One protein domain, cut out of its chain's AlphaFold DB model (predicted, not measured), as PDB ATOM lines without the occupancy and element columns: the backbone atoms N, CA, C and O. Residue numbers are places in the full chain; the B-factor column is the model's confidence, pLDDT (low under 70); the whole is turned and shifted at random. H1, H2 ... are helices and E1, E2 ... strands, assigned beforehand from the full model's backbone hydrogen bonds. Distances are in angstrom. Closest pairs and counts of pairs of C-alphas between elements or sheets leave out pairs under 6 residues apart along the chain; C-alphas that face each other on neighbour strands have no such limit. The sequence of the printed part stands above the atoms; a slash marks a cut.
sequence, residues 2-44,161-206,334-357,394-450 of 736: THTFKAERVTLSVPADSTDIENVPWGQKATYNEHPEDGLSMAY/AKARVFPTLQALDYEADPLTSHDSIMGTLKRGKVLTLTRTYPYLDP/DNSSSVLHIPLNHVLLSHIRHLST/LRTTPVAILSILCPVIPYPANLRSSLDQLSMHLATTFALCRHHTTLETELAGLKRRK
ATOM      1  N   THR A   2     213.417 233.957 290.813       75.44
ATOM      2  CA  THR A   2     214.669 233.263 290.478       75.44
ATOM      3  C   THR A   2     215.159 232.307 291.575       75.44
ATOM      4  O   THR A   2     215.313 231.118 291.321       75.44
ATOM      5  N   HIS A   3     215.255 232.758 292.831       79.94
ATOM      6  CA  HIS A   3     215.667 231.903 293.957       79.94
ATOM      7  C   HIS A   3     214.800 230.633 294.132       79.94
ATOM      8  O   HIS A   3     215.347 229.529 294.210       79.94
ATOM      9  N   THR A   4     213.467 230.793 294.162       84.12
ATOM     10  CA  THR A   4     212.485 229.758 294.552       84.12
ATOM     11  C   THR A   4     212.044 228.850 293.403       84.12
ATOM     12  O   THR A   4     211.971 227.639 293.575       84.12
ATOM     13  N   PHE A   5     211.747 229.422 292.232       87.75
ATOM     14  CA  PHE A   5     211.211 228.690 291.074       87.75
ATOM     15  C   PHE A   5     212.258 228.424 289.983       87.75
ATOM     16  O   PHE A   5     211.929 227.778 288.989       87.75
ATOM     17  N   LYS A   6     213.494 228.925 290.154       88.38
ATOM     18  CA  LYS A   6     214.586 228.897 289.158       88.38
ATOM     19  C   LYS A   6     214.218 229.536 287.812       88.38
ATOM     20  O   LYS A   6     214.814 229.223 286.796       88.38
ATOM     21  N   ALA A   7     213.253 230.453 287.851       90.44
ATOM     22  CA  ALA A   7     212.764 231.241 286.728       90.44
ATOM     23  C   ALA A   7     213.686 232.441 286.474       90.44
ATOM     24  O   ALA A   7     213.628 233.411 287.229       90.44
ATOM     25  N   GLU A   8     214.513 232.354 285.439       90.31
ATOM     26  CA  GLU A   8     215.546 233.326 285.049       90.31
ATOM     27  C   GLU A   8     214.972 234.453 284.178       90.31
ATOM     28  O   GLU A   8     215.159 235.641 284.457       90.31
ATOM     29  N   ARG A   9     214.183 234.072 283.166       90.94
ATOM     30  CA  ARG A   9     213.476 234.981 282.257       90.94
ATOM     31  C   ARG A   9     212.006 234.582 282.161       90.94
ATOM     32  O   ARG A   9     211.670 233.400 282.162       90.94
ATOM     33  N   VAL A  10     211.112 235.564 282.123       93.38
ATOM     34  CA  VAL A  10     209.656 235.378 282.137       93.38
ATOM     35  C   VAL A  10     209.006 236.348 281.156       93.38
ATOM     36  O   VAL A  10     209.362 237.520 281.095       93.38
ATOM     37  N   THR A  11     208.019 235.878 280.404       94.06
ATOM     38  CA  THR A  11     207.260 236.677 279.434       94.06
ATOM     39  C   THR A  11     205.764 236.451 279.616       94.06
ATOM     40  O   THR A  11     205.323 235.347 279.938       94.06
ATOM     41  N   LEU A  12     204.967 237.505 279.438       94.88
ATOM     42  CA  LEU A  12     203.510 237.444 279.526       94.88
ATOM     43  C   LEU A  12     202.900 237.715 278.150       94.88
ATOM     44  O   LEU A  12     202.926 238.853 277.672       94.88
ATOM     45  N   SER A  13     202.328 236.678 277.542       95.25
ATOM     46  CA  SER A  13     201.644 236.753 276.249       95.25
ATOM     47  C   SER A  13     200.133 236.838 276.442       95.25
ATOM     48  O   SER A  13     199.552 236.130 277.264       95.25
ATOM     49  N   VAL A  14     199.488 237.716 275.680       94.31
ATOM     50  CA  VAL A  14     198.058 238.046 275.787       94.31
ATOM     51  C   VAL A  14     197.456 238.032 274.374       94.31
ATOM     52  O   VAL A  14     198.098 238.544 273.451       94.31
ATOM     53  N   PRO A  15     196.258 237.462 274.154       93.50
ATOM     54  CA  PRO A  15     195.601 237.538 272.853       93.50
ATOM     55  C   PRO A  15     195.167 238.984 272.571       93.50
ATOM     56  O   PRO A  15     194.728 239.686 273.487       93.50
ATOM     57  N   ALA A  16     195.255 239.441 271.317       89.44
ATOM     58  CA  ALA A  16     194.790 240.788 270.967       89.44
ATOM     59  C   ALA A  16     193.255 240.940 271.081       89.44
ATOM     60  O   ALA A  16     192.767 242.050 271.276       89.44
ATOM     61  N   ASP A  17     192.513 239.826 271.037       87.94
ATOM     62  CA  ASP A  17     191.082 239.734 271.338       87.94
ATOM     63  C   ASP A  17     190.821 238.499 272.222       87.94
ATOM     64  O   ASP A  17     191.218 237.383 271.890       87.94
ATOM     65  N   SER A  18     190.151 238.684 273.360       84.69
ATOM     66  CA  SER A  18     189.772 237.595 274.273       84.69
ATOM     67  C   SER A  18     188.598 236.740 273.772       84.69
ATOM     68  O   SER A  18     188.375 235.646 274.294       84.69
ATOM     69  N   THR A  19     187.843 237.208 272.775       84.56
ATOM     70  CA  THR A  19     186.686 236.498 272.207       84.56
ATOM     71  C   THR A  19     187.075 235.467 271.146       84.56
ATOM     72  O   THR A  19     186.376 234.462 271.008       84.56
ATOM     73  N   ASP A  20     188.224 235.607 270.475       86.12
ATOM     74  CA  ASP A  20     188.717 234.633 269.489       86.12
ATOM     75  C   ASP A  20     190.233 234.392 269.583       86.12
ATOM     76  O   ASP A  20     191.020 234.722 268.698       86.12
ATOM     77  N   ILE A  21     190.638 233.748 270.679       88.31
ATOM     78  CA  ILE A  21     192.041 233.436 270.977       88.31
ATOM     79  C   ILE A  21     192.706 232.411 270.035       88.31
ATOM     80  O   ILE A  21     193.889 232.119 270.222       88.31
ATOM     81  N   GLU A  22     191.964 231.822 269.088       86.62
ATOM     82  CA  GLU A  22     192.476 230.816 268.143       86.62
ATOM     83  C   GLU A  22     192.794 231.431 266.771       86.62
ATOM     84  O   GLU A  22     193.843 231.120 266.209       86.62
ATOM     85  N   ASN A  23     191.951 232.338 266.255       87.75
ATOM     86  CA  ASN A  23     192.202 233.007 264.968       87.75
ATOM     87  C   ASN A  23     192.920 234.363 265.105       87.75
ATOM     88  O   ASN A  23     193.557 234.815 264.150       87.75
ATOM     89  N   VAL A  24     192.824 235.033 266.260       88.06
ATOM     90  CA  VAL A  24     193.447 236.348 266.492       88.06
ATOM     91  C   VAL A  24     194.876 236.171 267.026       88.06
ATOM     92  O   VAL A  24     195.109 235.340 267.909       88.06
ATOM     93  N   PRO A  25     195.869 236.934 266.524       90.81
ATOM     94  CA  PRO A  25     197.246 236.794 266.973       90.81
ATOM     95  C   PRO A  25     197.430 237.194 268.443       90.81
ATOM     96  O   PRO A  25     196.766 238.083 268.985       90.81
ATOM     97  N   TRP A  26     198.396 236.532 269.070       93.69
ATOM     98  CA  TRP A  26     198.858 236.821 270.420       93.69
ATOM     99  C   TRP A  26     200.033 237.797 270.377       93.69
ATOM    100  O   TRP A  26     200.826 237.773 269.437       93.69
ATOM    101  N   GLY A  27     200.151 238.641 271.401       93.81
ATOM    102  CA  GLY A  27     201.233 239.610 271.539       93.81
ATOM    103  C   GLY A  27     201.836 239.617 272.941       93.81
ATOM    104  O   GLY A  27     201.184 239.252 273.923       93.81
ATOM    105  N   GLN A  28     203.089 240.045 273.037       93.69
ATOM    106  CA  GLN A  28     203.817 240.145 274.296       93.69
ATOM    107  C   GLN A  28     203.406 241.434 275.032       93.69
ATOM    108  O   GLN A  28     203.449 242.530 274.464       93.69
ATOM    109  N   LYS A  29     202.976 241.321 276.296       93.06
ATOM    110  CA  LYS A  29     202.509 242.453 277.123       93.06
ATOM    111  C   LYS A  29     203.527 242.892 278.174       93.06
ATOM    112  O   LYS A  29     203.583 244.078 278.495       93.06
ATOM    113  N   ALA A  30     204.317 241.962 278.702       92.25
ATOM    114  CA  ALA A  30     205.374 242.250 279.667       92.25
ATOM    115  C   ALA A  30     206.517 241.230 279.574       92.25
ATOM    116  O   ALA A  30     206.298 240.084 279.167       92.25
ATOM    117  N   THR A  31     207.707 241.651 279.997       91.50
ATOM    118  CA  THR A  31     208.911 240.822 280.124       91.50
ATOM    119  C   THR A  31     209.552 241.024 281.497       91.50
ATOM    120  O   THR A  31     209.399 242.067 282.143       91.50
ATOM    121  N   TYR A  32     210.270 240.007 281.952       90.75
ATOM    122  CA  TYR A  32     211.155 240.050 283.104       90.75
ATOM    123  C   TYR A  32     212.395 239.214 282.799       90.75
ATOM    124  O   TYR A  32     212.267 238.098 282.302       90.75
ATOM    125  N   ASN A  33     213.579 239.724 283.112       89.00
ATOM    126  CA  ASN A  33     214.849 239.033 282.934       89.00
ATOM    127  C   ASN A  33     215.767 239.340 284.128       89.00
ATOM    128  O   ASN A  33     215.970 240.506 284.475       89.00
ATOM    129  N   GLU A  34     216.333 238.313 284.767       86.00
ATOM    130  CA  GLU A  34     217.319 238.503 285.834       86.00
ATOM    131  C   GLU A  34     218.614 239.168 285.326       86.00
ATOM    132  O   GLU A  34     219.238 239.927 286.080       86.00
ATOM    133  N   HIS A  35     218.964 238.963 284.055       81.38
ATOM    134  CA  HIS A  35     220.185 239.435 283.400       81.38
ATOM    135  C   HIS A  35     219.847 240.349 282.200       81.38
ATOM    136  O   HIS A  35     219.787 239.881 281.069       81.38
ATOM    137  N   PRO A  36     219.599 241.661 282.407       67.12
ATOM    138  CA  PRO A  36     219.093 242.549 281.349       67.12
ATOM    139  C   PRO A  36     220.063 242.764 280.173       67.12
ATOM    140  O   PRO A  36     219.606 243.037 279.067       67.12
ATOM    141  N   GLU A  37     221.369 242.596 280.399       63.59
ATOM    142  CA  GLU A  37     222.427 242.707 279.378       63.59
ATOM    143  C   GLU A  37     222.626 241.414 278.555       63.59
ATOM    144  O   GLU A  37     223.552 241.326 277.753       63.59
ATOM    145  N   ASP A  38     221.802 240.384 278.774       69.00
ATOM    146  CA  ASP A  38     221.933 239.093 278.096       69.00
ATOM    147  C   ASP A  38     221.566 239.162 276.598       69.00
ATOM    148  O   ASP A  38     220.521 239.696 276.199       69.00
ATOM    149  N   GLY A  39     222.417 238.554 275.766       64.62
ATOM    150  CA  GLY A  39     222.293 238.512 274.309       64.62
ATOM    151  C   GLY A  39     221.035 237.795 273.814       64.62
ATOM    152  O   GLY A  39     220.537 238.124 272.737       64.62
ATOM    153  N   LEU A  40     220.468 236.886 274.615       69.69
ATOM    154  CA  LEU A  40     219.217 236.182 274.299       69.69
ATOM    155  C   LEU A  40     217.974 237.093 274.438       69.69
ATOM    156  O   LEU A  40     216.864 236.704 274.066       69.69
ATOM    157  N   SER A  41     218.127 238.295 275.001       75.19
ATOM    158  CA  SER A  41     217.032 239.194 275.378       75.19
ATOM    159  C   SER A  41     216.920 240.402 274.429       75.19
ATOM    160  O   SER A  41     216.801 240.240 273.215       75.19
ATOM    161  N   MET A  42     216.903 241.627 274.967       71.94
ATOM    162  CA  MET A  42     216.815 242.882 274.208       71.94
ATOM    163  C   MET A  42     218.173 243.585 274.004       71.94
ATOM    164  O   MET A  42     218.179 244.740 273.579       71.94
ATOM    165  N   ALA A  43     219.313 242.947 274.298       63.75
ATOM    166  CA  ALA A  43     220.635 243.595 274.262       63.75
ATOM    167  C   ALA A  43     220.943 244.296 272.919       63.75
ATOM    168  O   ALA A  43     221.443 245.422 272.905       63.75
ATOM    169  N   TYR A  44     220.504 243.704 271.798       69.81
ATOM    170  CA  TYR A  44     220.611 244.266 270.441       69.81
ATOM    171  C   TYR A  44     219.926 245.644 270.256       69.81
ATOM    172  O   TYR A  44     220.181 246.346 269.278       69.81
ATOM    173  N   ALA A 161     215.393 247.720 286.062       61.88
ATOM    174  CA  ALA A 161     215.703 247.384 284.659       61.88
ATOM    175  C   ALA A 161     215.480 245.906 284.262       61.88
ATOM    176  O   ALA A 161     215.465 245.571 283.081       61.88
ATOM    177  N   LYS A 162     215.272 245.035 285.254       78.19
ATOM    178  CA  LYS A 162     214.906 243.623 285.122       78.19
ATOM    179  C   LYS A 162     213.450 243.378 284.703       78.19
ATOM    180  O   LYS A 162     213.145 242.266 284.298       78.19
ATOM    181  N   ALA A 163     212.537 244.346 284.830       84.25
ATOM    182  CA  ALA A 163     211.106 244.178 284.550       84.25
ATOM    183  C   ALA A 163     210.580 245.270 283.607       84.25
ATOM    184  O   ALA A 163     210.879 246.450 283.793       84.25
ATOM    185  N   ARG A 164     209.761 244.896 282.616       86.06
ATOM    186  CA  ARG A 164     209.213 245.835 281.626       86.06
ATOM    187  C   ARG A 164     207.774 245.491 281.253       86.06
ATOM    188  O   ARG A 164     207.484 244.373 280.838       86.06
ATOM    189  N   VAL A 165     206.874 246.468 281.341       90.06
ATOM    190  CA  VAL A 165     205.484 246.348 280.864       90.06
ATOM    191  C   VAL A 165     205.303 247.251 279.650       90.06
ATOM    192  O   VAL A 165     205.607 248.442 279.703       90.06
ATOM    193  N   PHE A 166     204.804 246.705 278.542       88.62
ATOM    194  CA  PHE A 166     204.587 247.480 277.323       88.62
ATOM    195  C   PHE A 166     203.203 248.145 277.333       88.62
ATOM    196  O   PHE A 166     202.216 247.494 277.694       88.62
ATOM    197  N   PRO A 167     203.064 249.413 276.898       86.50
ATOM    198  CA  PRO A 167     201.753 250.047 276.767       86.50
ATOM    199  C   PRO A 167     200.927 249.350 275.672       86.50
ATOM    200  O   PRO A 167     199.850 248.819 275.951       86.50
ATOM    201  N   THR A 168     201.480 249.255 274.462       88.69
ATOM    202  CA  THR A 168     200.959 248.456 273.344       88.69
ATOM    203  C   THR A 168     201.519 247.037 273.390       88.69
ATOM    204  O   THR A 168     202.691 246.861 273.722       88.69
ATOM    205  N   LEU A 169     200.722 246.040 272.996       91.25
ATOM    206  CA  LEU A 169     201.223 244.681 272.763       91.25
ATOM    207  C   LEU A 169     202.330 244.701 271.696       91.25
ATOM    208  O   LEU A 169     202.154 245.304 270.634       91.25
ATOM    209  N   GLN A 170     203.455 244.051 271.985       91.25
ATOM    210  CA  GLN A 170     204.497 243.771 270.997       91.25
ATOM    211  C   GLN A 170     204.196 242.456 270.273       91.25
ATOM    212  O   GLN A 170     203.311 241.696 270.678       91.25
ATOM    213  N   ALA A 171     204.927 242.178 269.196       90.44
ATOM    214  CA  ALA A 171     204.911 240.856 268.584       90.44
ATOM    215  C   ALA A 171     205.557 239.804 269.512       90.44
ATOM    216  O   ALA A 171     206.153 240.146 270.532       90.44
ATOM    217  N   LEU A 172     205.419 238.520 269.176       89.69
ATOM    218  CA  LEU A 172     206.045 237.437 269.947       89.69
ATOM    219  C   LEU A 172     207.555 237.333 269.663       89.69
ATOM    220  O   LEU A 172     208.314 236.961 270.548       89.69
ATOM    221  N   ASP A 173     207.985 237.726 268.459       86.75
ATOM    222  CA  ASP A 173     209.367 237.842 267.965       86.75
ATOM    223  C   ASP A 173     210.028 239.195 268.327       86.75
ATOM    224  O   ASP A 173     210.747 239.784 267.523       86.75
ATOM    225  N   TYR A 174     209.751 239.716 269.533       85.25
ATOM    226  CA  TYR A 174     210.258 241.013 270.021       85.25
ATOM    227  C   TYR A 174     211.581 240.934 270.813       85.25
ATOM    228  O   TYR A 174     212.273 241.938 270.959       85.25
ATOM    229  N   GLU A 175     211.949 239.755 271.315       85.12
ATOM    230  CA  GLU A 175     213.268 239.475 271.909       85.12
ATOM    231  C   GLU A 175     214.129 238.683 270.914       85.12
ATOM    232  O   GLU A 175     213.580 238.041 270.016       85.12
ATOM    233  N   ALA A 176     215.459 238.697 271.077       83.44
ATOM    234  CA  ALA A 176     216.372 237.934 270.218       83.44
ATOM    235  C   ALA A 176     216.053 236.426 270.258       83.44
ATOM    236  O   ALA A 176     215.805 235.824 269.215       83.44
ATOM    237  N   ASP A 177     215.933 235.857 271.461       86.25
ATOM    238  CA  ASP A 177     215.370 234.528 271.699       86.25
ATOM    239  C   ASP A 177     213.940 234.662 272.252       86.25
ATOM    240  O   ASP A 177     213.760 234.763 273.473       86.25
ATOM    241  N   PRO A 178     212.888 234.630 271.419       89.12
ATOM    242  CA  PRO A 178     211.519 234.718 271.913       89.12
ATOM    243  C   PRO A 178     211.146 233.463 272.717       89.12
ATOM    244  O   PRO A 178     211.183 232.343 272.196       89.12
ATOM    245  N   LEU A 179     210.743 233.628 273.984       90.25
ATOM    246  CA  LEU A 179     210.290 232.513 274.837       90.25
ATOM    247  C   LEU A 179     208.966 231.877 274.379       90.25
ATOM    248  O   LEU A 179     208.593 230.831 274.896       90.25
ATOM    249  N   THR A 180     208.244 232.484 273.433       89.75
ATOM    250  CA  THR A 180     206.966 231.970 272.916       89.75
ATOM    251  C   THR A 180     206.898 232.043 271.399       89.75
ATOM    252  O   THR A 180     206.958 233.139 270.845       89.75
ATOM    253  N   SER A 181     206.660 230.909 270.738       89.94
ATOM    254  CA  SER A 181     206.159 230.877 269.359       89.94
ATOM    255  C   SER A 181     204.627 230.787 269.339       89.94
ATOM    256  O   SER A 181     203.999 230.338 270.305       89.94
ATOM    257  N   HIS A 182     204.011 231.170 268.216       89.00
ATOM    258  CA  HIS A 182     202.590 230.923 267.957       89.00
ATOM    259  C   HIS A 182     202.253 229.423 268.055       89.00
ATOM    260  O   HIS A 182     201.225 229.064 268.627       89.00
ATOM    261  N   ASP A 183     203.143 228.541 267.588       88.94
ATOM    262  CA  ASP A 183     202.946 227.090 267.679       88.94
ATOM    263  C   ASP A 183     202.983 226.581 269.128       88.94
ATOM    264  O   ASP A 183     202.137 225.769 269.509       88.94
ATOM    265  N   SER A 184     203.886 227.099 269.970       88.81
ATOM    266  CA  SER A 184     203.969 226.749 271.398       88.81
ATOM    267  C   SER A 184     202.730 227.248 272.170       88.81
ATOM    268  O   SER A 184     202.181 226.530 273.015       88.81
ATOM    269  N   ILE A 185     202.196 228.426 271.809       91.56
ATOM    270  CA  ILE A 185     200.897 228.937 272.292       91.56
ATOM    271  C   ILE A 185     199.754 228.009 271.858       91.56
ATOM    272  O   ILE A 185     199.004 227.522 272.706       91.56
ATOM    273  N   MET A 186     199.641 227.691 270.566       90.56
ATOM    274  CA  MET A 186     198.591 226.807 270.041       90.56
ATOM    275  C   MET A 186     198.681 225.389 270.619       90.56
ATOM    276  O   MET A 186     197.652 224.763 270.882       90.56
ATOM    277  N   GLY A 187     199.887 224.881 270.872       89.06
ATOM    278  CA  GLY A 187     200.127 223.634 271.596       89.06
ATOM    279  C   GLY A 187     199.605 223.692 273.033       89.06
ATOM    280  O   GLY A 187     198.919 222.767 273.472       89.06
ATOM    281  N   THR A 188     199.852 224.796 273.739       91.12
ATOM    282  CA  THR A 188     199.355 225.036 275.104       91.12
ATOM    283  C   THR A 188     197.821 225.110 275.139       91.12
ATOM    284  O   THR A 188     197.195 224.408 275.936       91.12
ATOM    285  N   LEU A 189     197.193 225.857 274.221       90.50
ATOM    286  CA  LEU A 189     195.726 225.941 274.098       90.50
ATOM    287  C   LEU A 189     195.077 224.583 273.782       90.50
ATOM    288  O   LEU A 189     194.053 224.231 274.365       90.50
ATOM    289  N   LYS A 190     195.695 223.774 272.908       88.12
ATOM    290  CA  LYS A 190     195.211 222.421 272.573       88.12
ATOM    291  C   LYS A 190     195.251 221.455 273.764       88.12
ATOM    292  O   LYS A 190     194.459 220.512 273.786       88.12
ATOM    293  N   ARG A 191     196.153 221.680 274.728       86.56
ATOM    294  CA  ARG A 191     196.366 220.841 275.924       86.56
ATOM    295  C   ARG A 191     195.567 221.305 277.145       86.56
ATOM    296  O   ARG A 191     195.198 220.468 277.964       86.56
ATOM    297  N   GLY A 192     195.321 222.611 277.285       86.38
ATOM    298  CA  GLY A 192     194.573 223.194 278.409       86.38
ATOM    299  C   GLY A 192     195.250 223.049 279.781       86.38
ATOM    300  O   GLY A 192     194.580 223.143 280.804       86.38
ATOM    301  N   LYS A 193     196.562 222.784 279.810       88.38
ATOM    302  CA  LYS A 193     197.390 222.567 281.010       88.38
ATOM    303  C   LYS A 193     198.774 223.183 280.808       88.38
ATOM    304  O   LYS A 193     199.158 223.437 279.667       88.38
ATOM    305  N   VAL A 194     199.540 223.346 281.891       91.31
ATOM    306  CA  VAL A 194     200.954 223.756 281.819       91.31
ATOM    307  C   VAL A 194     201.737 222.829 280.881       91.31
ATOM    308  O   VAL A 194     201.720 221.605 281.054       91.31
ATOM    309  N   LEU A 195     202.454 223.395 279.915       91.69
ATOM    310  CA  LEU A 195     203.331 222.677 278.989       91.69
ATOM    311  C   LEU A 195     204.789 222.874 279.422       91.69
ATOM    312  O   LEU A 195     205.213 224.007 279.615       91.69
ATOM    313  N   THR A 196     205.532 221.781 279.605       93.44
ATOM    314  CA  THR A 196     206.973 221.777 279.922       93.44
ATOM    315  C   THR A 196     207.752 221.291 278.709       93.44
ATOM    316  O   THR A 196     207.556 220.157 278.267       93.44
ATOM    317  N   LEU A 197     208.636 222.137 278.196       92.06
ATOM    318  CA  LEU A 197     209.517 221.868 277.067       92.06
ATOM    319  C   LEU A 197     210.976 221.919 277.541       92.06
ATOM    320  O   LEU A 197     211.317 222.728 278.399       92.06
ATOM    321  N   THR A 198     211.845 221.095 276.968       93.00
ATOM    322  CA  THR A 198     213.286 221.352 276.934       93.00
ATOM    323  C   THR A 198     213.576 222.066 275.622       93.00
ATOM    324  O   THR A 198     213.327 221.510 274.551       93.00
ATOM    325  N   ARG A 199     214.086 223.292 275.706       91.00
ATOM    326  CA  ARG A 199     214.585 224.062 274.568       91.00
ATOM    327  C   ARG A 199     216.102 223.895 274.494       91.00
ATOM    328  O   ARG A 199     216.778 224.144 275.487       91.00
ATOM    329  N   THR A 200     216.634 223.479 273.351       89.50
ATOM    330  CA  THR A 200     218.084 223.407 273.097       89.50
ATOM    331  C   THR A 200     218.557 224.636 272.319       89.50
ATOM    332  O   THR A 200     217.799 225.211 271.533       89.50
ATOM    333  N   TYR A 201     219.815 225.032 272.521       87.38
ATOM    334  CA  TYR A 201     220.435 226.218 271.925       87.38
ATOM    335  C   TYR A 201     221.717 225.846 271.152       87.38
ATOM    336  O   TYR A 201     222.828 226.010 271.661       87.38
ATOM    337  N   PRO A 202     221.611 225.352 269.899       83.25
ATOM    338  CA  PRO A 202     222.739 224.766 269.159       83.25
ATOM    339  C   PRO A 202     223.908 225.712 268.832       83.25
ATOM    340  O   PRO A 202     224.954 225.237 268.391       83.25
ATOM    341  N   TYR A 203     223.709 227.024 269.003       80.62
ATOM    342  CA  TYR A 203     224.672 228.109 268.767       80.62
ATOM    343  C   TYR A 203     225.408 228.566 270.032       80.62
ATOM    344  O   TYR A 203     226.410 229.261 269.917       80.62
ATOM    345  N   LEU A 204     224.953 228.162 271.222       77.38
ATOM    346  CA  LEU A 204     225.695 228.369 272.470       77.38
ATOM    347  C   LEU A 204     226.756 227.279 272.699       77.38
ATOM    348  O   LEU A 204     227.481 227.332 273.682       77.38
ATOM    349  N   ASP A 205     226.870 226.298 271.793       74.75
ATOM    350  CA  ASP A 205     227.859 225.224 271.866       74.75
ATOM    351  C   ASP A 205     229.283 225.726 271.542       74.75
ATOM    352  O   ASP A 205     229.613 225.903 270.364       74.75
ATOM    353  N   PRO A 206     230.178 225.872 272.544       64.06
ATOM    354  CA  PRO A 206     231.530 226.387 272.329       64.06
ATOM    355  C   PRO A 206     232.421 225.407 271.549       64.06
ATOM    356  O   PRO A 206     233.533 225.759 271.156       64.06
ATOM    357  N   ASP A 334     223.607 219.754 277.635       73.69
ATOM    358  CA  ASP A 334     224.538 220.815 277.248       73.69
ATOM    359  C   ASP A 334     223.827 221.872 276.393       73.69
ATOM    360  O   ASP A 334     223.274 221.570 275.332       73.69
ATOM    361  N   ASN A 335     223.866 223.126 276.847       84.56
ATOM    362  CA  ASN A 335     223.232 224.272 276.187       84.56
ATOM    363  C   ASN A 335     221.720 224.098 275.961       84.56
ATOM    364  O   ASN A 335     221.187 224.478 274.915       84.56
ATOM    365  N   SER A 336     221.003 223.527 276.930       89.56
ATOM    366  CA  SER A 336     219.539 223.511 276.927       89.56
ATOM    367  C   SER A 336     218.946 224.108 278.205       89.56
ATOM    368  O   SER A 336     219.633 224.360 279.194       89.56
ATOM    369  N   SER A 337     217.655 224.433 278.176       91.38
ATOM    370  CA  SER A 337     216.911 224.962 279.327       91.38
ATOM    371  C   SER A 337     215.460 224.486 279.320       91.38
ATOM    372  O   SER A 337     214.893 224.175 278.271       91.38
ATOM    373  N   SER A 338     214.828 224.442 280.491       93.62
ATOM    374  CA  SER A 338     213.392 224.181 280.605       93.62
ATOM    375  C   SER A 338     212.592 225.443 280.279       93.62
ATOM    376  O   SER A 338     212.775 226.473 280.924       93.62
ATOM    377  N   VAL A 339     211.657 225.349 279.335       94.31
ATOM    378  CA  VAL A 339     210.648 226.380 279.052       94.31
ATOM    379  C   VAL A 339     209.281 225.878 279.516       94.31
ATOM    380  O   VAL A 339     208.864 224.769 279.183       94.31
ATOM    381  N   LEU A 340     208.571 226.685 280.303       94.94
ATOM    382  CA  LEU A 340     207.227 226.380 280.796       94.94
ATOM    383  C   LEU A 340     206.217 227.376 280.243       94.94
ATOM    384  O   LEU A 340     206.377 228.566 280.480       94.94
ATOM    385  N   HIS A 341     205.143 226.900 279.612       95.75
ATOM    386  CA  HIS A 341     203.982 227.723 279.255       95.75
ATOM    387  C   HIS A 341     202.818 227.421 280.198       95.75
ATOM    388  O   HIS A 341     202.342 226.286 280.266       95.75
ATOM    389  N   ILE A 342     202.347 228.434 280.919       95.38
ATOM    390  CA  ILE A 342     201.319 228.336 281.960       95.38
ATOM    391  C   ILE A 342     200.064 229.092 281.485       95.38
ATOM    392  O   ILE A 342     200.087 230.326 281.422       95.38
ATOM    393  N   PRO A 343     198.965 228.395 281.134       94.69
ATOM    394  CA  PRO A 343     197.712 229.040 280.748       94.69
ATOM    395  C   PRO A 343     197.002 229.639 281.973       94.69
ATOM    396  O   PRO A 343     196.597 228.916 282.880       94.69
ATOM    397  N   LEU A 344     196.815 230.961 281.993       93.75
ATOM    398  CA  LEU A 344     196.150 231.673 283.091       93.75
ATOM    399  C   LEU A 344     194.622 231.613 282.926       93.75
ATOM    400  O   LEU A 344     193.993 232.504 282.348       93.75
ATOM    401  N   ASN A 345     194.025 230.526 283.419       91.38
ATOM    402  CA  ASN A 345     192.577 230.309 283.428       91.38
ATOM    403  C   ASN A 345     191.924 231.064 284.601       91.38
ATOM    404  O   ASN A 345     192.127 230.723 285.765       91.38
ATOM    405  N   HIS A 346     191.132 232.096 284.300       89.25
ATOM    406  CA  HIS A 346     190.435 232.909 285.299       89.25
ATOM    407  C   HIS A 346     189.020 232.386 285.563       89.25
ATOM    408  O   HIS A 346     188.199 232.411 284.651       89.25
ATOM    409  N   VAL A 347     188.700 232.042 286.815       85.94
ATOM    410  CA  VAL A 347     187.437 231.397 287.248       85.94
ATOM    411  C   VAL A 347     186.168 231.936 286.559       85.94
ATOM    412  O   VAL A 347     185.330 231.145 286.141       85.94
ATOM    413  N   LEU A 348     186.040 233.261 286.403       81.69
ATOM    414  CA  LEU A 348     184.862 233.914 285.797       81.69
ATOM    415  C   LEU A 348     185.049 234.413 284.349       81.69
ATOM    416  O   LEU A 348     184.085 234.863 283.743       81.69
ATOM    417  N   LEU A 349     186.272 234.400 283.803       77.62
ATOM    418  CA  LEU A 349     186.586 235.009 282.490       77.62
ATOM    419  C   LEU A 349     187.137 234.000 281.477       77.62
ATOM    420  O   LEU A 349     187.103 234.258 280.275       77.62
ATOM    421  N   SER A 350     187.619 232.837 281.924       73.69
ATOM    422  CA  SER A 350     187.920 231.732 281.025       73.69
ATOM    423  C   SER A 350     186.622 231.067 280.590       73.69
ATOM    424  O   SER A 350     186.145 230.138 281.246       73.69
ATOM    425  N   HIS A 351     186.044 231.545 279.486       63.69
ATOM    426  CA  HIS A 351     184.848 230.944 278.913       63.69
ATOM    427  C   HIS A 351     185.101 229.457 278.665       63.69
ATOM    428  O   HIS A 351     186.045 229.066 277.974       63.69
ATOM    429  N   ILE A 352     184.236 228.616 279.224       63.41
ATOM    430  CA  ILE A 352     184.259 227.185 278.960       63.41
ATOM    431  C   ILE A 352     183.720 226.978 277.543       63.41
ATOM    432  O   ILE A 352     182.535 227.195 277.286       63.41
ATOM    433  N   ARG A 353     184.584 226.611 276.595       57.94
ATOM    434  CA  ARG A 353     184.188 226.261 275.228       57.94
ATOM    435  C   ARG A 353     183.876 224.774 275.152       57.94
ATOM    436  O   ARG A 353     184.740 223.923 275.385       57.94
ATOM    437  N   HIS A 354     182.638 224.466 274.782       47.97
ATOM    438  CA  HIS A 354     182.202 223.111 274.460       47.97
ATOM    439  C   HIS A 354     182.701 222.759 273.049       47.97
ATOM    440  O   HIS A 354     181.987 222.918 272.060       47.97
ATOM    441  N   LEU A 355     183.973 222.361 272.936       48.31
ATOM    442  CA  LEU A 355     184.620 222.124 271.644       48.31
ATOM    443  C   LEU A 355     184.113 220.818 271.004       48.31
ATOM    444  O   LEU A 355     184.730 219.762 271.133       48.31
ATOM    445  N   SER A 356     182.976 220.900 270.313       39.12
ATOM    446  CA  SER A 356     182.401 219.800 269.534       39.12
ATOM    447  C   SER A 356     183.223 219.551 268.264       39.12
ATOM    448  O   SER A 356     182.927 220.064 267.183       39.12
ATOM    449  N   THR A 357     184.305 218.782 268.391       47.28
ATOM    450  CA  THR A 357     185.152 218.375 267.263       47.28
ATOM    451  C   THR A 357     184.507 217.230 266.481       47.28
ATOM    452  O   THR A 357     184.918 216.080 266.625       47.28
ATOM    453  N   LEU A 394     185.602 219.973 278.124       57.75
ATOM    454  CA  LEU A 394     185.314 221.394 278.335       57.75
ATOM    455  C   LEU A 394     186.605 222.233 278.412       57.75
ATOM    456  O   LEU A 394     187.362 222.112 279.375       57.75
ATOM    457  N   ARG A 395     186.873 223.074 277.402       68.12
ATOM    458  CA  ARG A 395     188.119 223.855 277.326       68.12
ATOM    459  C   ARG A 395     187.920 225.260 277.878       68.12
ATOM    460  O   ARG A 395     187.251 226.074 277.251       68.12
ATOM    461  N   THR A 396     188.525 225.559 279.020       78.19
ATOM    462  CA  THR A 396     188.658 226.930 279.531       78.19
ATOM    463  C   THR A 396     189.607 227.724 278.634       78.19
ATOM    464  O   THR A 396     190.741 227.301 278.414       78.19
ATOM    465  N   THR A 397     189.178 228.877 278.116       86.19
ATOM    466  CA  THR A 397     190.084 229.788 277.397       86.19
ATOM    467  C   THR A 397     190.944 230.591 278.377       86.19
ATOM    468  O   THR A 397     190.379 231.386 279.129       86.19
ATOM    469  N   PRO A 398     192.282 230.464 278.386       91.88
ATOM    470  CA  PRO A 398     193.112 231.283 279.261       91.88
ATOM    471  C   PRO A 398     193.069 232.759 278.846       91.88
ATOM    472  O   PRO A 398     193.019 233.085 277.661       91.88
ATOM    473  N   VAL A 399     193.120 233.654 279.833       92.12
ATOM    474  CA  VAL A 399     193.079 235.116 279.622       92.12
ATOM    475  C   VAL A 399     194.448 235.652 279.170       92.12
ATOM    476  O   VAL A 399     194.534 236.683 278.506       92.12
ATOM    477  N   ALA A 400     195.515 234.933 279.524       94.06
ATOM    478  CA  ALA A 400     196.896 235.148 279.108       94.06
ATOM    479  C   ALA A 400     197.697 233.839 279.271       94.06
ATOM    480  O   ALA A 400     197.229 232.894 279.911       94.06
ATOM    481  N   ILE A 401     198.910 233.779 278.726       95.62
ATOM    482  CA  ILE A 401     199.865 232.685 278.941       95.62
ATOM    483  C   ILE A 401     201.145 233.290 279.511       95.62
ATOM    484  O   ILE A 401     201.771 234.151 278.888       95.62
ATOM    485  N   LEU A 402     201.536 232.826 280.695       95.44
ATOM    486  CA  LEU A 402     202.821 233.152 281.303       95.44
ATOM    487  C   LEU A 402     203.850 232.123 280.832       95.44
ATOM    488  O   LEU A 402     203.606 230.927 280.966       95.44
ATOM    489  N   SER A 403     204.982 232.569 280.291       95.06
ATOM    490  CA  SER A 403     206.043 231.676 279.817       95.06
ATOM    491  C   SER A 403     207.359 231.937 280.537       95.06
ATOM    492  O   SER A 403     207.788 233.083 280.637       95.06
ATOM    493  N   ILE A 404     207.976 230.880 281.061       94.69
ATOM    494  CA  ILE A 404     209.112 230.933 281.989       94.69
ATOM    495  C   ILE A 404     210.281 230.119 281.426       94.69
ATOM    496  O   ILE A 404     210.082 228.969 281.044       94.69
ATOM    497  N   LEU A 405     211.485 230.691 281.437       93.19
ATOM    498  CA  LEU A 405     212.762 230.021 281.190       93.19
ATOM    499  C   LEU A 405     213.434 229.664 282.526       93.19
ATOM    500  O   LEU A 405     213.541 230.517 283.412       93.19
ATOM    501  N   CYS A 406     213.905 228.423 282.648       92.94
ATOM    502  CA  CYS A 406     214.623 227.904 283.809       92.94
ATOM    503  C   CYS A 406     215.836 227.061 283.359       92.94
ATOM    504  O   CYS A 406     215.633 226.102 282.611       92.94
ATOM    505  N   PRO A 407     217.058 227.279 283.880       89.69
ATOM    506  CA  PRO A 407     218.235 226.478 283.514       89.69
ATOM    507  C   PRO A 407     218.240 225.056 284.117       89.69
ATOM    508  O   PRO A 407     219.135 224.264 283.850       89.69
ATOM    509  N   VAL A 408     217.251 224.700 284.948       89.88
ATOM    510  CA  VAL A 408     217.144 223.364 285.567       89.88
ATOM    511  C   VAL A 408     216.390 222.400 284.652       89.88
ATOM    512  O   VAL A 408     215.229 222.655 284.320       89.88
ATOM    513  N   ILE A 409     217.012 221.269 284.302       89.19
ATOM    514  CA  ILE A 409     216.427 220.184 283.495       89.19
ATOM    515  C   ILE A 409     216.580 218.835 284.226       89.19
ATOM    516  O   ILE A 409     217.659 218.563 284.749       89.19
ATOM    517  N   PRO A 410     215.551 217.961 284.220       88.38
ATOM    518  CA  PRO A 410     214.153 218.265 283.897       88.38
ATOM    519  C   PRO A 410     213.557 219.223 284.940       88.38
ATOM    520  O   PRO A 410     214.030 219.282 286.077       88.38
ATOM    521  N   TYR A 411     212.508 219.974 284.590       91.06
ATOM    522  CA  TYR A 411     211.939 220.915 285.555       91.06
ATOM    523  C   TYR A 411     211.266 220.173 286.733       91.06
ATOM    524  O   TYR A 411     210.469 219.258 286.492       91.06
ATOM    525  N   PRO A 412     211.526 220.534 288.008       90.25
ATOM    526  CA  PRO A 412     211.020 219.773 289.149       90.25
ATOM    527  C   PRO A 412     209.488 219.704 289.212       90.25
ATOM    528  O   PRO A 412     208.803 220.726 289.301       90.25
ATOM    529  N   ALA A 413     208.943 218.483 289.256       88.38
ATOM    530  CA  ALA A 413     207.499 218.233 289.273       88.38
ATOM    531  C   ALA A 413     206.766 218.959 290.420       88.38
ATOM    532  O   ALA A 413     205.678 219.493 290.215       88.38
ATOM    533  N   ASN A 414     207.385 219.066 291.600       90.56
ATOM    534  CA  ASN A 414     206.812 219.776 292.749       90.56
ATOM    535  C   ASN A 414     206.641 221.284 292.476       90.56
ATOM    536  O   ASN A 414     205.600 221.858 292.798       90.56
ATOM    537  N   LEU A 415     207.631 221.916 291.832       91.06
ATOM    538  CA  LEU A 415     207.548 223.323 291.428       91.06
ATOM    539  C   LEU A 415     206.524 223.511 290.304       91.06
ATOM    540  O   LEU A 415     205.758 224.470 290.332       91.06
ATOM    541  N   ARG A 416     206.447 222.566 289.357       90.69
ATOM    542  CA  ARG A 416     205.433 222.555 288.290       90.69
ATOM    543  C   ARG A 416     204.010 222.510 288.865       90.69
ATOM    544  O   ARG A 416     203.177 223.305 288.446       90.69
ATOM    545  N   SER A 417     203.744 221.637 289.837       91.31
ATOM    546  CA  SER A 417     202.440 221.547 290.515       91.31
ATOM    547  C   SER A 417     202.119 222.797 291.342       91.31
ATOM    548  O   SER A 417     200.977 223.250 291.349       91.31
ATOM    549  N   SER A 418     203.122 223.400 291.989       93.38
ATOM    550  CA  SER A 418     202.961 224.682 292.688       93.38
ATOM    551  C   SER A 418     202.607 225.823 291.722       93.38
ATOM    552  O   SER A 418     201.707 226.609 292.016       93.38
ATOM    553  N   LEU A 419     203.238 225.882 290.543       91.50
ATOM    554  CA  LEU A 419     202.912 226.852 289.490       91.50
ATOM    555  C   LEU A 419     201.525 226.615 288.867       91.50
ATOM    556  O   LEU A 419     200.836 227.585 288.559       91.50
ATOM    557  N   ASP A 420     201.090 225.360 288.719       91.00
ATOM    558  CA  ASP A 420     199.743 225.002 288.239       91.00
ATOM    559  C   ASP A 420     198.659 225.514 289.212       91.00
ATOM    560  O   ASP A 420     197.713 226.178 288.789       91.00
ATOM    561  N   GLN A 421     198.854 225.338 290.526       91.44
ATOM    562  CA  GLN A 421     197.975 225.898 291.568       91.44
ATOM    563  C   GLN A 421     198.006 227.437 291.603       91.44
ATOM    564  O   GLN A 421     196.963 228.094 291.636       91.44
ATOM    565  N   LEU A 422     199.204 228.027 291.555       92.25
ATOM    566  CA  LEU A 422     199.422 229.476 291.597       92.25
ATOM    567  C   LEU A 422     198.913 230.194 290.329       92.25
ATOM    568  O   LEU A 422     198.591 231.383 290.387       92.25
ATOM    569  N   SER A 423     198.757 229.481 289.207       92.19
ATOM    570  CA  SER A 423     198.226 230.024 287.946       92.19
ATOM    571  C   SER A 423     196.839 230.664 288.097       92.19
ATOM    572  O   SER A 423     196.583 231.705 287.491       92.19
ATOM    573  N   MET A 424     195.973 230.108 288.954       89.94
ATOM    574  CA  MET A 424     194.629 230.640 289.198       89.94
ATOM    575  C   MET A 424     194.684 232.013 289.882       89.94
ATOM    576  O   MET A 424     193.965 232.932 289.489       89.94
ATOM    577  N   HIS A 425     195.581 232.178 290.859       92.31
ATOM    578  CA  HIS A 425     195.778 233.452 291.551       92.31
ATOM    579  C   HIS A 425     196.444 234.498 290.642       92.31
ATOM    580  O   HIS A 425     196.046 235.662 290.635       92.31
ATOM    581  N   LEU A 426     197.404 234.093 289.799       93.81
ATOM    582  CA  LEU A 426     197.951 234.987 288.772       93.81
ATOM    583  C   LEU A 426     196.895 235.407 287.746       93.81
ATOM    584  O   LEU A 426     196.913 236.553 287.303       93.81
ATOM    585  N   ALA A 427     195.955 234.525 287.394       93.75
ATOM    586  CA  ALA A 427     194.849 234.869 286.511       93.75
ATOM    587  C   ALA A 427     193.932 235.934 287.140       93.75
ATOM    588  O   ALA A 427     193.600 236.906 286.460       93.75
ATOM    589  N   THR A 428     193.555 235.801 288.422       93.06
ATOM    590  CA  THR A 428     192.736 236.813 289.130       93.06
ATOM    591  C   THR A 428     193.472 238.137 289.278       93.06
ATOM    592  O   THR A 428     192.913 239.180 288.949       93.06
ATOM    593  N   THR A 429     194.744 238.112 289.672       93.94
ATOM    594  CA  THR A 429     195.561 239.327 289.794       93.94
ATOM    595  C   THR A 429     195.749 240.017 288.439       93.94
ATOM    596  O   THR A 429     195.550 241.224 288.343       93.94
ATOM    597  N   PHE A 430     196.020 239.277 287.355       92.62
ATOM    598  CA  PHE A 430     196.111 239.855 286.008       92.62
ATOM    599  C   PHE A 430     194.790 240.485 285.539       92.62
ATOM    600  O   PHE A 430     194.805 241.576 284.970       92.62
ATOM    601  N   ALA A 431     193.651 239.830 285.789       91.44
ATOM    602  CA  ALA A 431     192.336 240.360 285.434       91.44
ATOM    603  C   ALA A 431     192.011 241.658 286.195       91.44
ATOM    604  O   ALA A 431     191.581 242.634 285.578       91.44
ATOM    605  N   LEU A 432     192.285 241.695 287.504       92.88
ATOM    606  CA  LEU A 432     192.115 242.888 288.337       92.88
ATOM    607  C   LEU A 432     193.040 244.023 287.883       92.88
ATOM    608  O   LEU A 432     192.553 245.115 287.602       92.88
ATOM    609  N   CYS A 433     194.343 243.771 287.713       91.62
ATOM    610  CA  CYS A 433     195.282 244.781 287.214       91.62
ATOM    611  C   CYS A 433     194.862 245.324 285.838       91.62
ATOM    612  O   CYS A 433     194.879 246.535 285.634       91.62
ATOM    613  N   ARG A 434     194.413 244.462 284.911       89.06
ATOM    614  CA  ARG A 434     193.892 244.892 283.601       89.06
ATOM    615  C   ARG A 434     192.668 245.800 283.746       89.06
ATOM    616  O   ARG A 434     192.592 246.801 283.040       89.06
ATOM    617  N   HIS A 435     191.736 245.478 284.643       90.69
ATOM    618  CA  HIS A 435     190.564 246.316 284.906       90.69
ATOM    619  C   HIS A 435     190.953 247.673 285.513       90.69
ATOM    620  O   HIS A 435     190.511 248.704 285.008       90.69
ATOM    621  N   HIS A 436     191.841 247.687 286.513       93.25
ATOM    622  CA  HIS A 436     192.370 248.921 287.101       93.25
ATOM    623  C   HIS A 436     193.073 249.803 286.058       93.25
ATOM    624  O   HIS A 436     192.739 250.979 285.961       93.25
ATOM    625  N   THR A 437     193.942 249.253 285.201       88.81
ATOM    626  CA  THR A 437     194.577 250.032 284.119       88.81
ATOM    627  C   THR A 437     193.554 250.598 283.126       88.81
ATOM    628  O   THR A 437     193.706 251.735 282.679       88.81
ATOM    629  N   THR A 438     192.484 249.864 282.792       89.50
ATOM    630  CA  THR A 438     191.394 250.423 281.969       89.50
ATOM    631  C   THR A 438     190.742 251.612 282.679       89.50
ATOM    632  O   THR A 438     190.711 252.706 282.109       89.50
ATOM    633  N   LEU A 439     190.321 251.444 283.939       92.38
ATOM    634  CA  LEU A 439     189.716 252.514 284.741       92.38
ATOM    635  C   LEU A 439     190.639 253.735 284.879       92.38
ATOM    636  O   LEU A 439     190.173 254.865 284.769       92.38
ATOM    637  N   GLU A 440     191.947 253.541 285.057       88.88
ATOM    638  CA  GLU A 440     192.941 254.620 285.075       88.88
ATOM    639  C   GLU A 440     192.993 255.389 283.752       88.88
ATOM    640  O   GLU A 440     193.059 256.619 283.769       88.88
ATOM    641  N   THR A 441     192.929 254.705 282.602       86.50
ATOM    642  CA  THR A 441     192.915 255.379 281.291       86.50
ATOM    643  C   THR A 441     191.610 256.142 281.041       86.50
ATOM    644  O   THR A 441     191.657 257.265 280.531       86.50
ATOM    645  N   GLU A 442     190.464 255.608 281.471       89.38
ATOM    646  CA  GLU A 442     189.163 256.290 281.418       89.38
ATOM    647  C   GLU A 442     189.132 257.511 282.345       89.38
ATOM    648  O   GLU A 442     188.768 258.611 281.924       89.38
ATOM    649  N   LEU A 443     189.599 257.357 283.585       90.19
ATOM    650  CA  LEU A 443     189.685 258.405 284.603       90.19
ATOM    651  C   LEU A 443     190.699 259.490 284.210       90.19
ATOM    652  O   LEU A 443     190.442 260.679 284.416       90.19
ATOM    653  N   ALA A 444     191.822 259.129 283.584       84.44
ATOM    654  CA  ALA A 444     192.761 260.079 282.991       84.44
ATOM    655  C   ALA A 444     192.149 260.807 281.780       84.44
ATOM    656  O   ALA A 444     192.341 262.018 281.632       84.44
ATOM    657  N   GLY A 445     191.369 260.108 280.951       82.19
ATOM    658  CA  GLY A 445     190.564 260.701 279.881       82.19
ATOM    659  C   GLY A 445     189.536 261.702 280.417       82.19
ATOM    660  O   GLY A 445     189.431 262.815 279.901       82.19
ATOM    661  N   LEU A 446     188.846 261.362 281.507       79.50
ATOM    662  CA  LEU A 446     187.870 262.219 282.177       79.50
ATOM    663  C   LEU A 446     188.530 263.429 282.857       79.50
ATOM    664  O   LEU A 446     188.050 264.548 282.705       79.50
ATOM    665  N   LYS A 447     189.687 263.257 283.514       69.94
ATOM    666  CA  LYS A 447     190.494 264.372 284.055       69.94
ATOM    667  C   LYS A 447     190.976 265.333 282.958       69.94
ATOM    668  O   LYS A 447     191.111 266.525 283.230       69.94
ATOM    669  N   ARG A 448     191.206 264.845 281.729       64.06
ATOM    670  CA  ARG A 448     191.512 265.673 280.542       64.06
ATOM    671  C   ARG A 448     190.262 266.309 279.911       64.06
ATOM    672  O   ARG A 448     190.378 267.368 279.302       64.06
ATOM    673  N   ARG A 449     189.069 265.729 280.089       57.50
ATOM    674  CA  ARG A 449     187.766 266.331 279.737       57.50
ATOM    675  C   ARG A 449     187.278 267.280 280.842       57.50
ATOM    676  O   ARG A 449     186.314 266.986 281.545       57.50
ATOM    677  N   LYS A 450     187.931 268.436 280.998       49.28
ATOM    678  CA  LYS A 450     187.581 269.422 282.033       49.28
ATOM    679  C   LYS A 450     187.659 270.870 281.524       49.28
ATOM    680  O   LYS A 450     188.699 271.223 280.972       49.28
TER     681      LYS A 450
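Overview. This is residues 2 to 44, 161 to 206, 334 to 357 and 394 to 450 of the 736 residues of an uncharacterized protein of Candidatus Bathyarchaeota archaeon (UniProt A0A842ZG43). A twisted sheet of six strands makes the core, with the long helix H3 slanting across one face and the short helix H2 packed on the other, three layers in all. Past the sheet H3 sticks out as a free arm, residues 432 to 450, of which 432 to 448 belong to H3. The printed part has 170 residues, with three named helices and six named strands in the order H1 E1 E2 E3 H2 E4 E5 E6 H3, a mixed class. The sheet's order is E3 E2 E1 E6 E5 E4, antiparallel throughout. The whole is compact, with a radius of gyration of the C-alphas of 17.0 A and spans of 61 by 43 by 30 A.

Arrangement. H1, residues 2 to 5, only grazes the sheet. E1, residues 9 to 15, and E2, residues 26 to 33, form a hairpin, with N 12 and O 30 2.9 A apart. E3, residues 163 to 170, is an edge strand beside E2, with N 164 and O 31 at 2.9 A; E2 bends by 57 degrees at residue 29 and E3 by 98 degrees at residue 167. H2, residues 182 to 191, is on the sheet; its closest C-alphas to E5, residues 336 to 344, are those of Thr 188 and His 341, 6.8 A apart. E4, residues 195 to 200, is the other edge strand and pairs with E5 through N 197 and O 339, 2.8 A. E6, residues 400 to 406, has E5 on one side, with N 340 and O 404 at 2.8 A, and E1 on the other, with N 11 and O 403 at 2.8 A. H3, residues 413 to 448, is on the opposite face from H2, at a height of 5.9 A over the sheet. It lies over E5 and E4 and runs slantwise to the strands, at 56 degrees to E5 on the local plane. The C-alphas of Leu 344 and Ala 427 are the closest of E5 and H3, 4.9 A apart. H2 and H3 are apart. Every O i to N i+4 pair is within hydrogen-bond range in H2, and 30 of 32 are in H3; H1 is too short for such a pair.

Along the chain. H1 begins at C-alpha 2, (214.669, 233.263, 290.478). E5 is the longest strand, 25.5 A; E1 and E2 each measure 20.4 A. H3 measures 50.8 A, has a kink of 38 degrees near residue 424, and ends at C-alpha 448, (191.512, 265.673, 280.542).

Size, cuts and confidence. The C-alphas of Pro 206 and Lys 450 are the farthest apart, 62.3 A. Three cuts leave gaps between C-alphas: 15.4 A from 44 to 161, 10.2 A from 206 to 334 and 11.5 A from 357 to 394. Of the links printed whole, E3 to H2 is long. The mean pLDDT of the printed part is 85.3; 22 residues are under 70, among them 351 to 357 and 447 to 450.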